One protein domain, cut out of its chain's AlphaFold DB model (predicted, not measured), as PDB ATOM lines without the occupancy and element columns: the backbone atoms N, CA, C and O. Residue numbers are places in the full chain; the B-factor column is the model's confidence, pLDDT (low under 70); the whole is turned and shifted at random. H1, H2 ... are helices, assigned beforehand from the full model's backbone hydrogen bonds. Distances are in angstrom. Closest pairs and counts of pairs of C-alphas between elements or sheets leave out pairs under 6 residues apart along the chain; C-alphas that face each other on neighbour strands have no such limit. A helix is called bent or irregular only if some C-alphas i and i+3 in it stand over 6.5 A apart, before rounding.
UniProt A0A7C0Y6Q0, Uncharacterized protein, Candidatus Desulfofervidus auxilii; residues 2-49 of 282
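Overview. This is residues 2 to 49 of the 282 residues of an uncharacterized protein of Candidatus Desulfofervidus auxilii (UniProt A0A7C0Y6Q0). One helix, H2, lies near the middle of a small chain path that comes back to its own start: the one-turn helix H1 sits at one end of the long axis, a second short helix, H3, runs side by side with H2 in the same direction, and the first and last printed residues, Ala 2 and Pro 49, end near each other. A long stretch with no named element, residues 26 to 36, loops from the end of H2 back to H3. The printed part has 48 residues with three named helices, in the order H1, H2, H3, and no named strand; the class is all helix, though under half of the residues, 23 of 48, are in named elements. The whole is compact, with a radius of gyration of the C-alphas of 10.2 A, and spans 28 by 19 by 18 A.

Along the chain. Start with the longest helix, H2, residues 14 to 25: find C-alpha 14 at (-22.735, 2.825, 15.517), and from there the helix runs 16.6 A to C-alpha 25 at (-35.943, -6.280, 11.176). Go back along the chain to H1, residues 5 to 8, which measures 5.9 A from first to last C-alpha. Then go on past H2 to H3, residues 37 to 43, which runs 9.9 A and ends with C-alpha 43 at (-26.131, -11.630, 11.214). None of the three helices is bent or irregular.

Arrangement. Look first at residues 15 to 19 of H2, the part that touches H3. The two only just touch, with 3 pairs of C-alphas within 8 A; the closest C-alphas are those of Lys 15 and Glu 37, 6.1 A apart. H2 and H3 run the same way at a shallow tilt of 18 degrees, with their centres 10.8 A apart. With residues 14 to 17, H2 touches H1, again only just, with 3 pairs of C-alphas within 8 A; here the closest C-alphas are those of Pro 5 and Lys 14, at 6.4 A. H1 and H3 are apart. On the backbone of H2 and H3, each O i to N i+4 pair is within hydrogen-bond range; H1, four residues, is too short for such a pair, and its one O i to N i+3 pair is within range.

Size, cuts and confidence. The two C-alphas farthest apart are those of Trp 8 and Gly 29, at 28.4 A, while those of Ala 2 and Pro 49 are 4.5 A apart. The printed part has no cut. The link from H1 to H2, five residues, is tight; the link from H2 to H3, eleven residues, is long. The mean pLDDT of the printed part of this model is 92.0, and no printed residue is under 70.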
ATOM      1  N   ALA A   2     -22.511   2.687   6.425       94.69
ATOM      2  CA  ALA A   2     -23.574   2.501   7.426       94.69
ATOM      3  C   ALA A   2     -23.675   3.713   8.365       94.69
ATOM      4  O   ALA A   2     -22.640   4.291   8.711       94.69
ATOM      5  N   LEU A   3     -24.890   4.055   8.800       97.06
ATOM      6  CA  LEU A   3     -25.129   5.210   9.665       97.06
ATOM      7  C   LEU A   3     -24.414   5.072  11.012       97.06
ATOM      8  O   LEU A   3     -24.569   4.061  11.704       97.06
ATOM      9  N   ASN A   4     -23.662   6.113  11.375       97.00
ATOM     10  CA  ASN A   4     -23.019   6.275  12.673       97.00
ATOM     11  C   ASN A   4     -23.458   7.606  13.312       97.00
ATOM     12  O   ASN A   4     -22.934   8.650  12.919       97.00
ATOM     13  N   PRO A   5     -24.371   7.592  14.303       97.56
ATOM     14  CA  PRO A   5     -24.844   8.814  14.959       97.56
ATOM     15  C   PRO A   5     -23.741   9.640  15.642       97.56
ATOM     16  O   PRO A   5     -23.875  10.860  15.756       97.56
ATOM     17  N   GLN A   6     -22.630   9.011  16.048       97.31
ATOM     18  CA  GLN A   6     -21.538   9.683  16.767       97.31
ATOM     19  C   GLN A   6     -20.883  10.807  15.959       97.31
ATOM     20  O   GLN A   6     -20.325  11.724  16.553       97.31
ATOM     21  N   LYS A   7     -20.984  10.791  14.621       97.44
ATOM     22  CA  LYS A   7     -20.444  11.876  13.784       97.44
ATOM     23  C   LYS A   7     -21.127  13.230  14.025       97.44
ATOM     24  O   LYS A   7     -20.564  14.255  13.670       97.44
ATOM     25  N   TRP A   8     -22.308  13.229  14.649       98.12
ATOM     26  CA  TRP A   8     -23.014  14.435  15.091       98.12
ATOM     27  C   TRP A   8     -22.972  14.629  16.616       98.12
ATOM     28  O   TRP A   8     -23.814  15.336  17.160       98.12
ATOM     29  N   GLY A   9     -22.057  13.961  17.327       96.88
ATOM     30  CA  GLY A   9     -21.945  14.061  18.787       96.88
ATOM     31  C   GLY A   9     -23.068  13.368  19.570       96.88
ATOM     32  O   GLY A   9     -23.205  13.581  20.771       96.88
ATOM     33  N   ILE A  10     -23.881  12.532  18.917       97.62
ATOM     34  CA  ILE A  10     -24.960  11.788  19.579       97.62
ATOM     35  C   ILE A  10     -24.347  10.633  20.380       97.62
ATOM     36  O   ILE A  10     -23.599   9.824  19.828       97.62
ATOM     37  N   ASN A  11     -24.706  10.520  21.665       96.38
ATOM     38  CA  ASN A  11     -24.221   9.472  22.574       96.38
ATOM     39  C   ASN A  11     -24.896   8.105  22.325       96.38
ATOM     40  O   ASN A  11     -25.526   7.525  23.206       96.38
ATOM     41  N   VAL A  12     -24.810   7.616  21.088       96.31
ATOM     42  CA  VAL A  12     -25.261   6.290  20.654       96.31
ATOM     43  C   VAL A  12     -24.219   5.748  19.689       96.31
ATOM     44  O   VAL A  12     -23.966   6.352  18.646       96.31
ATOM     45  N   SER A  13     -23.612   4.609  20.025       95.44
ATOM     46  CA  SER A  13     -22.591   4.013  19.167       95.44
ATOM     47  C   SER A  13     -23.188   3.517  17.846       95.44
ATOM     48  O   SER A  13     -24.355   3.118  17.773       95.44
ATOM     49  N   LYS A  14     -22.366   3.471  16.791       95.19
ATOM     50  CA  LYS A  14     -22.735   2.825  15.517       95.19
ATOM     51  C   LYS A  14     -23.276   1.408  15.738       95.19
ATOM     52  O   LYS A  14     -24.278   1.035  15.136       95.19
ATOM     53  N   LYS A  15     -22.622   0.625  16.603       94.69
ATOM     54  CA  LYS A  15     -23.014  -0.755  16.916       94.69
ATOM     55  C   LYS A  15     -24.417  -0.808  17.516       94.69
ATOM     56  O   LYS A  15     -25.235  -1.594  17.052       94.69
ATOM     57  N   ASP A  16     -24.707   0.038  18.500       94.75
ATOM     58  CA  ASP A  16     -26.002   0.013  19.187       94.75
ATOM     59  C   ASP A  16     -27.128   0.474  18.258       94.75
ATOM     60  O   ASP A  16     -28.199  -0.134  18.239       94.75
ATOM     61  N   PHE A  17     -26.866   1.475  17.410       95.94
ATOM     62  CA  PHE A  17     -27.817   1.901  16.386       95.94
ATOM     63  C   PHE A  17     -28.122   0.784  15.378       95.94
ATOM     64  O   PHE A  17     -29.283   0.488  15.092       95.94
ATOM     65  N   GLN A  18     -27.086   0.135  14.843       95.81
ATOM     66  CA  GLN A  18     -27.262  -0.937  13.862       95.81
ATOM     67  C   GLN A  18     -27.872  -2.192  14.503       95.81
ATOM     68  O   GLN A  18     -28.688  -2.853  13.873       95.81
ATOM     69  N   CYS A  19     -27.585  -2.477  15.776       94.81
ATOM     70  CA  CYS A  19     -28.258  -3.537  16.526       94.81
ATOM     71  C   CYS A  19     -29.747  -3.229  16.753       94.81
ATOM     72  O   CYS A  19     -30.588  -4.111  16.578       94.81
ATOM     73  N   TYR A  20     -30.102  -1.985  17.092       93.44
ATOM     74  CA  TYR A  20     -31.502  -1.555  17.142       93.44
ATOM     75  C   TYR A  20     -32.200  -1.805  15.798       93.44
ATOM     76  O   TYR A  20     -33.305  -2.353  15.766       93.44
ATOM     77  N   TRP A  21     -31.537  -1.469  14.687       92.94
ATOM     78  CA  TRP A  21     -32.052  -1.738  13.348       92.94
ATOM     79  C   TRP A  21     -32.207  -3.241  13.076       92.94
ATOM     80  O   TRP A  21     -33.274  -3.673  12.651       92.94
ATOM     81  N   ALA A  22     -31.201  -4.053  13.397       92.19
ATOM     82  CA  ALA A  22     -31.242  -5.508  13.245       92.19
ATOM     83  C   ALA A  22     -32.413  -6.135  14.018       92.19
ATOM     84  O   ALA A  22     -33.177  -6.929  13.470       92.19
ATOM     85  N   LYS A  23     -32.626  -5.711  15.270       90.00
ATOM     86  CA  LYS A  23     -33.773  -6.138  16.088       90.00
ATOM     87  C   LYS A  23     -35.105  -5.712  15.487       90.00
ATOM     88  O   LYS A  23     -36.069  -6.473  15.522       90.00
ATOM     89  N   ARG A  24     -35.167  -4.499  14.932       87.06
ATOM     90  CA  ARG A  24     -36.357  -3.998  14.235       87.06
ATOM     91  C   ARG A  24     -36.698  -4.853  13.021       87.06
ATOM     92  O   ARG A  24     -37.880  -4.982  12.732       87.06
ATOM     93  N   TRP A  25     -35.709  -5.412  12.329       84.81
ATOM     94  CA  TRP A  25     -35.943  -6.280  11.176       84.81
ATOM     95  C   TRP A  25     -36.081  -7.756  11.543       84.81
ATOM     96  O   TRP A  25     -36.685  -8.493  10.774       84.81
ATOM     97  N   GLY A  26     -35.664  -8.173  12.736       83.62
ATOM     98  CA  GLY A  26     -35.720  -9.569  13.175       83.62
ATOM     99  C   GLY A  26     -34.466 -10.370  12.826       83.62
ATOM    100  O   GLY A  26     -34.474 -11.584  12.983       83.62
ATOM    101  N   ASP A  27     -33.392  -9.703  12.397       87.25
ATOM    102  CA  ASP A  27     -32.071 -10.318  12.195       87.25
ATOM    103  C   ASP A  27     -31.430 -10.698  13.547       87.25
ATOM    104  O   ASP A  27     -30.551 -11.551  13.627       87.25
ATOM    105  N   ILE A  28     -31.878 -10.040  14.623       88.19
ATOM    106  CA  ILE A  28     -31.525 -10.318  16.017       88.19
ATOM    107  C   ILE A  28     -32.815 -10.413  16.828       88.19
ATOM    108  O   ILE A  28     -33.734  -9.605  16.643       88.19
ATOM    109  N   GLY A  29     -32.881 -11.366  17.760       85.62
ATOM    110  CA  GLY A  29     -34.031 -11.507  18.648       85.62
ATOM    111  C   GLY A  29     -34.287 -10.228  19.452       85.62
ATOM    112  O   GLY A  29     -33.366  -9.592  19.963       85.62
ATOM    113  N   LYS A  30     -35.558  -9.845  19.631       82.94
ATOM    114  CA  LYS A  30     -35.932  -8.610  20.352       82.94
ATOM    115  C   LYS A  30     -35.263  -8.501  21.735       82.94
ATOM    116  O   LYS A  30     -34.792  -7.424  22.111       82.94
ATOM    117  N   ASN A  31     -35.176  -9.629  22.439       87.50
ATOM    118  CA  ASN A  31     -34.603  -9.744  23.783       87.50
ATOM    119  C   ASN A  31     -33.148 -10.254  23.786       87.50
ATOM    120  O   ASN A  31     -32.556 -10.381  24.851       87.50
ATOM    121  N   GLU A  32     -32.568 -10.548  22.621       89.94
ATOM    122  CA  GLU A  32     -31.178 -10.997  22.507       89.94
ATOM    123  C   GLU A  32     -30.229  -9.819  22.801       89.94
ATOM    124  O   GLU A  32     -30.510  -8.683  22.390       89.94
ATOM    125  N   PRO A  33     -29.121 -10.025  23.533       92.50
ATOM    126  CA  PRO A  33     -28.115  -8.984  23.713       92.50
ATOM    127  C   PRO A  33     -27.510  -8.576  22.365       92.50
ATOM    128  O   PRO A  33     -27.414  -9.379  21.440       92.50
ATOM    129  N   CYS A  34     -27.090  -7.316  22.242       92.75
ATOM    130  CA  CYS A  34     -26.412  -6.873  21.029       92.75
ATOM    131  C   CYS A  34     -25.045  -7.559  20.922       92.75
ATOM    132  O   CYS A  34     -24.213  -7.363  21.815       92.75
ATOM    133  N   PRO A  35     -24.787  -8.321  19.846       92.69
ATOM    134  CA  PRO A  35     -23.510  -8.983  19.668       92.69
ATOM    135  C   PRO A  35     -22.398  -7.959  19.409       92.69
ATOM    136  O   PRO A  35     -22.637  -6.761  19.213       92.69
ATOM    137  N   ASN A  36     -21.150  -8.427  19.404       92.81
ATOM    138  CA  ASN A  36     -20.024  -7.592  18.981       92.81
ATOM    139  C   ASN A  36     -20.170  -7.182  17.497       92.81
ATOM    140  O   ASN A  36     -20.941  -7.780  16.749       92.81
ATOM    141  N   GLU A  37     -19.431  -6.162  17.043       88.38
ATOM    142  CA  GLU A  37     -19.612  -5.611  15.685       88.38
ATOM    143  C   GLU A  37     -19.338  -6.639  14.570       88.38
ATOM    144  O   GLU A  37     -20.003  -6.608  13.534       88.38
ATOM    145  N   LYS A  38     -18.406  -7.579  14.783       90.69
ATOM    146  CA  LYS A  38     -18.073  -8.624  13.803       90.69
ATOM    147  C   LYS A  38     -19.232  -9.602  13.619       90.69
ATOM    148  O   LYS A  38     -19.599  -9.903  12.487       90.69
ATOM    149  N   GLU A  39     -19.807 -10.075  14.715       92.19
ATOM    150  CA  GLU A  39     -20.951 -10.986  14.694       92.19
ATOM    151  C   GLU A  39     -22.224 -10.269  14.222       92.19
ATOM    152  O   GLU A  39     -22.952 -10.806  13.389       92.19
ATOM    153  N   LEU A  40     -22.452  -9.022  14.655       92.50
ATOM    154  CA  LEU A  40     -23.548  -8.188  14.154       92.50
ATOM    155  C   LEU A  40     -23.503  -8.092  12.623       92.50
ATOM    156  O   LEU A  40     -24.520  -8.267  11.959       92.50
ATOM    157  N   LYS A  41     -22.306  -7.893  12.060       89.94
ATOM    158  CA  LYS A  41     -22.094  -7.827  10.611       89.94
ATOM    159  C   LYS A  41     -22.405  -9.127   9.882       89.94
ATOM    160  O   LYS A  41     -22.823  -9.074   8.734       89.94
ATOM    161  N   GLN A  42     -22.179 -10.270  10.521       90.88
ATOM    162  CA  GLN A  42     -22.489 -11.575   9.939       90.88
ATOM    163  C   GLN A  42     -23.988 -11.888   9.991       90.88
ATOM    164  O   GLN A  42     -24.493 -12.540   9.085       90.88
ATOM    165  N   LYS A  43     -24.686 -11.418  11.032       89.25
ATOM    166  CA  LYS A  43     -26.131 -11.630  11.214       89.25
ATOM    167  C   LYS A  43     -26.988 -10.689  10.364       89.25
ATOM    168  O   LYS A  43     -28.047 -11.086   9.896       89.25
ATOM    169  N   MET A  44     -26.553  -9.444  10.177       88.44
ATOM    170  CA  MET A  44     -27.326  -8.447   9.438       88.44
ATOM    171  C   MET A  44     -27.214  -8.646   7.930       88.44
ATOM    172  O   MET A  44     -26.166  -8.394   7.335       88.44
ATOM    173  N   GLU A  45     -28.335  -8.958   7.286       79.19
ATOM    174  CA  GLU A  45     -28.423  -8.906   5.824       79.19
ATOM    175  C   GLU A  45     -28.379  -7.455   5.316       79.19
ATOM    176  O   GLU A  45     -27.907  -7.182   4.211       79.19
ATOM    177  N   LYS A  46     -28.905  -6.508   6.112       82.69
ATOM    178  CA  LYS A  46     -29.120  -5.113   5.701       82.69
ATOM    179  C   LYS A  46     -28.767  -4.134   6.818       82.69
ATOM    180  O   LYS A  46     -29.520  -3.948   7.771       82.69
ATOM    181  N   TYR A  47     -27.650  -3.435   6.651       90.69
ATOM    182  CA  TYR A  47     -27.320  -2.271   7.475       90.69
ATOM    183  C   TYR A  47     -28.208  -1.079   7.128       90.69
ATOM    184  O   TYR A  47     -28.531  -0.865   5.958       90.69
ATOM    185  N   PHE A  48     -28.543  -0.260   8.128       94.81
ATOM    186  CA  PHE A  48     -29.165   1.032   7.860       94.81
ATOM    187  C   PHE A  48     -28.126   1.955   7.201       94.81
ATOM    188  O   PHE A  48     -27.078   2.223   7.818       94.81
ATOM    189  N   PRO A  49     -28.372   2.423   5.968       95.81
ATOM    190  CA  PRO A  49     -27.420   3.247   5.242       95.81
ATOM    191  C   PRO A  49     -27.355   4.664   5.810       95.81
ATOM    192  O   PRO A  49     -28.290   5.148   6.434       95.81
TER     193      PRO A  49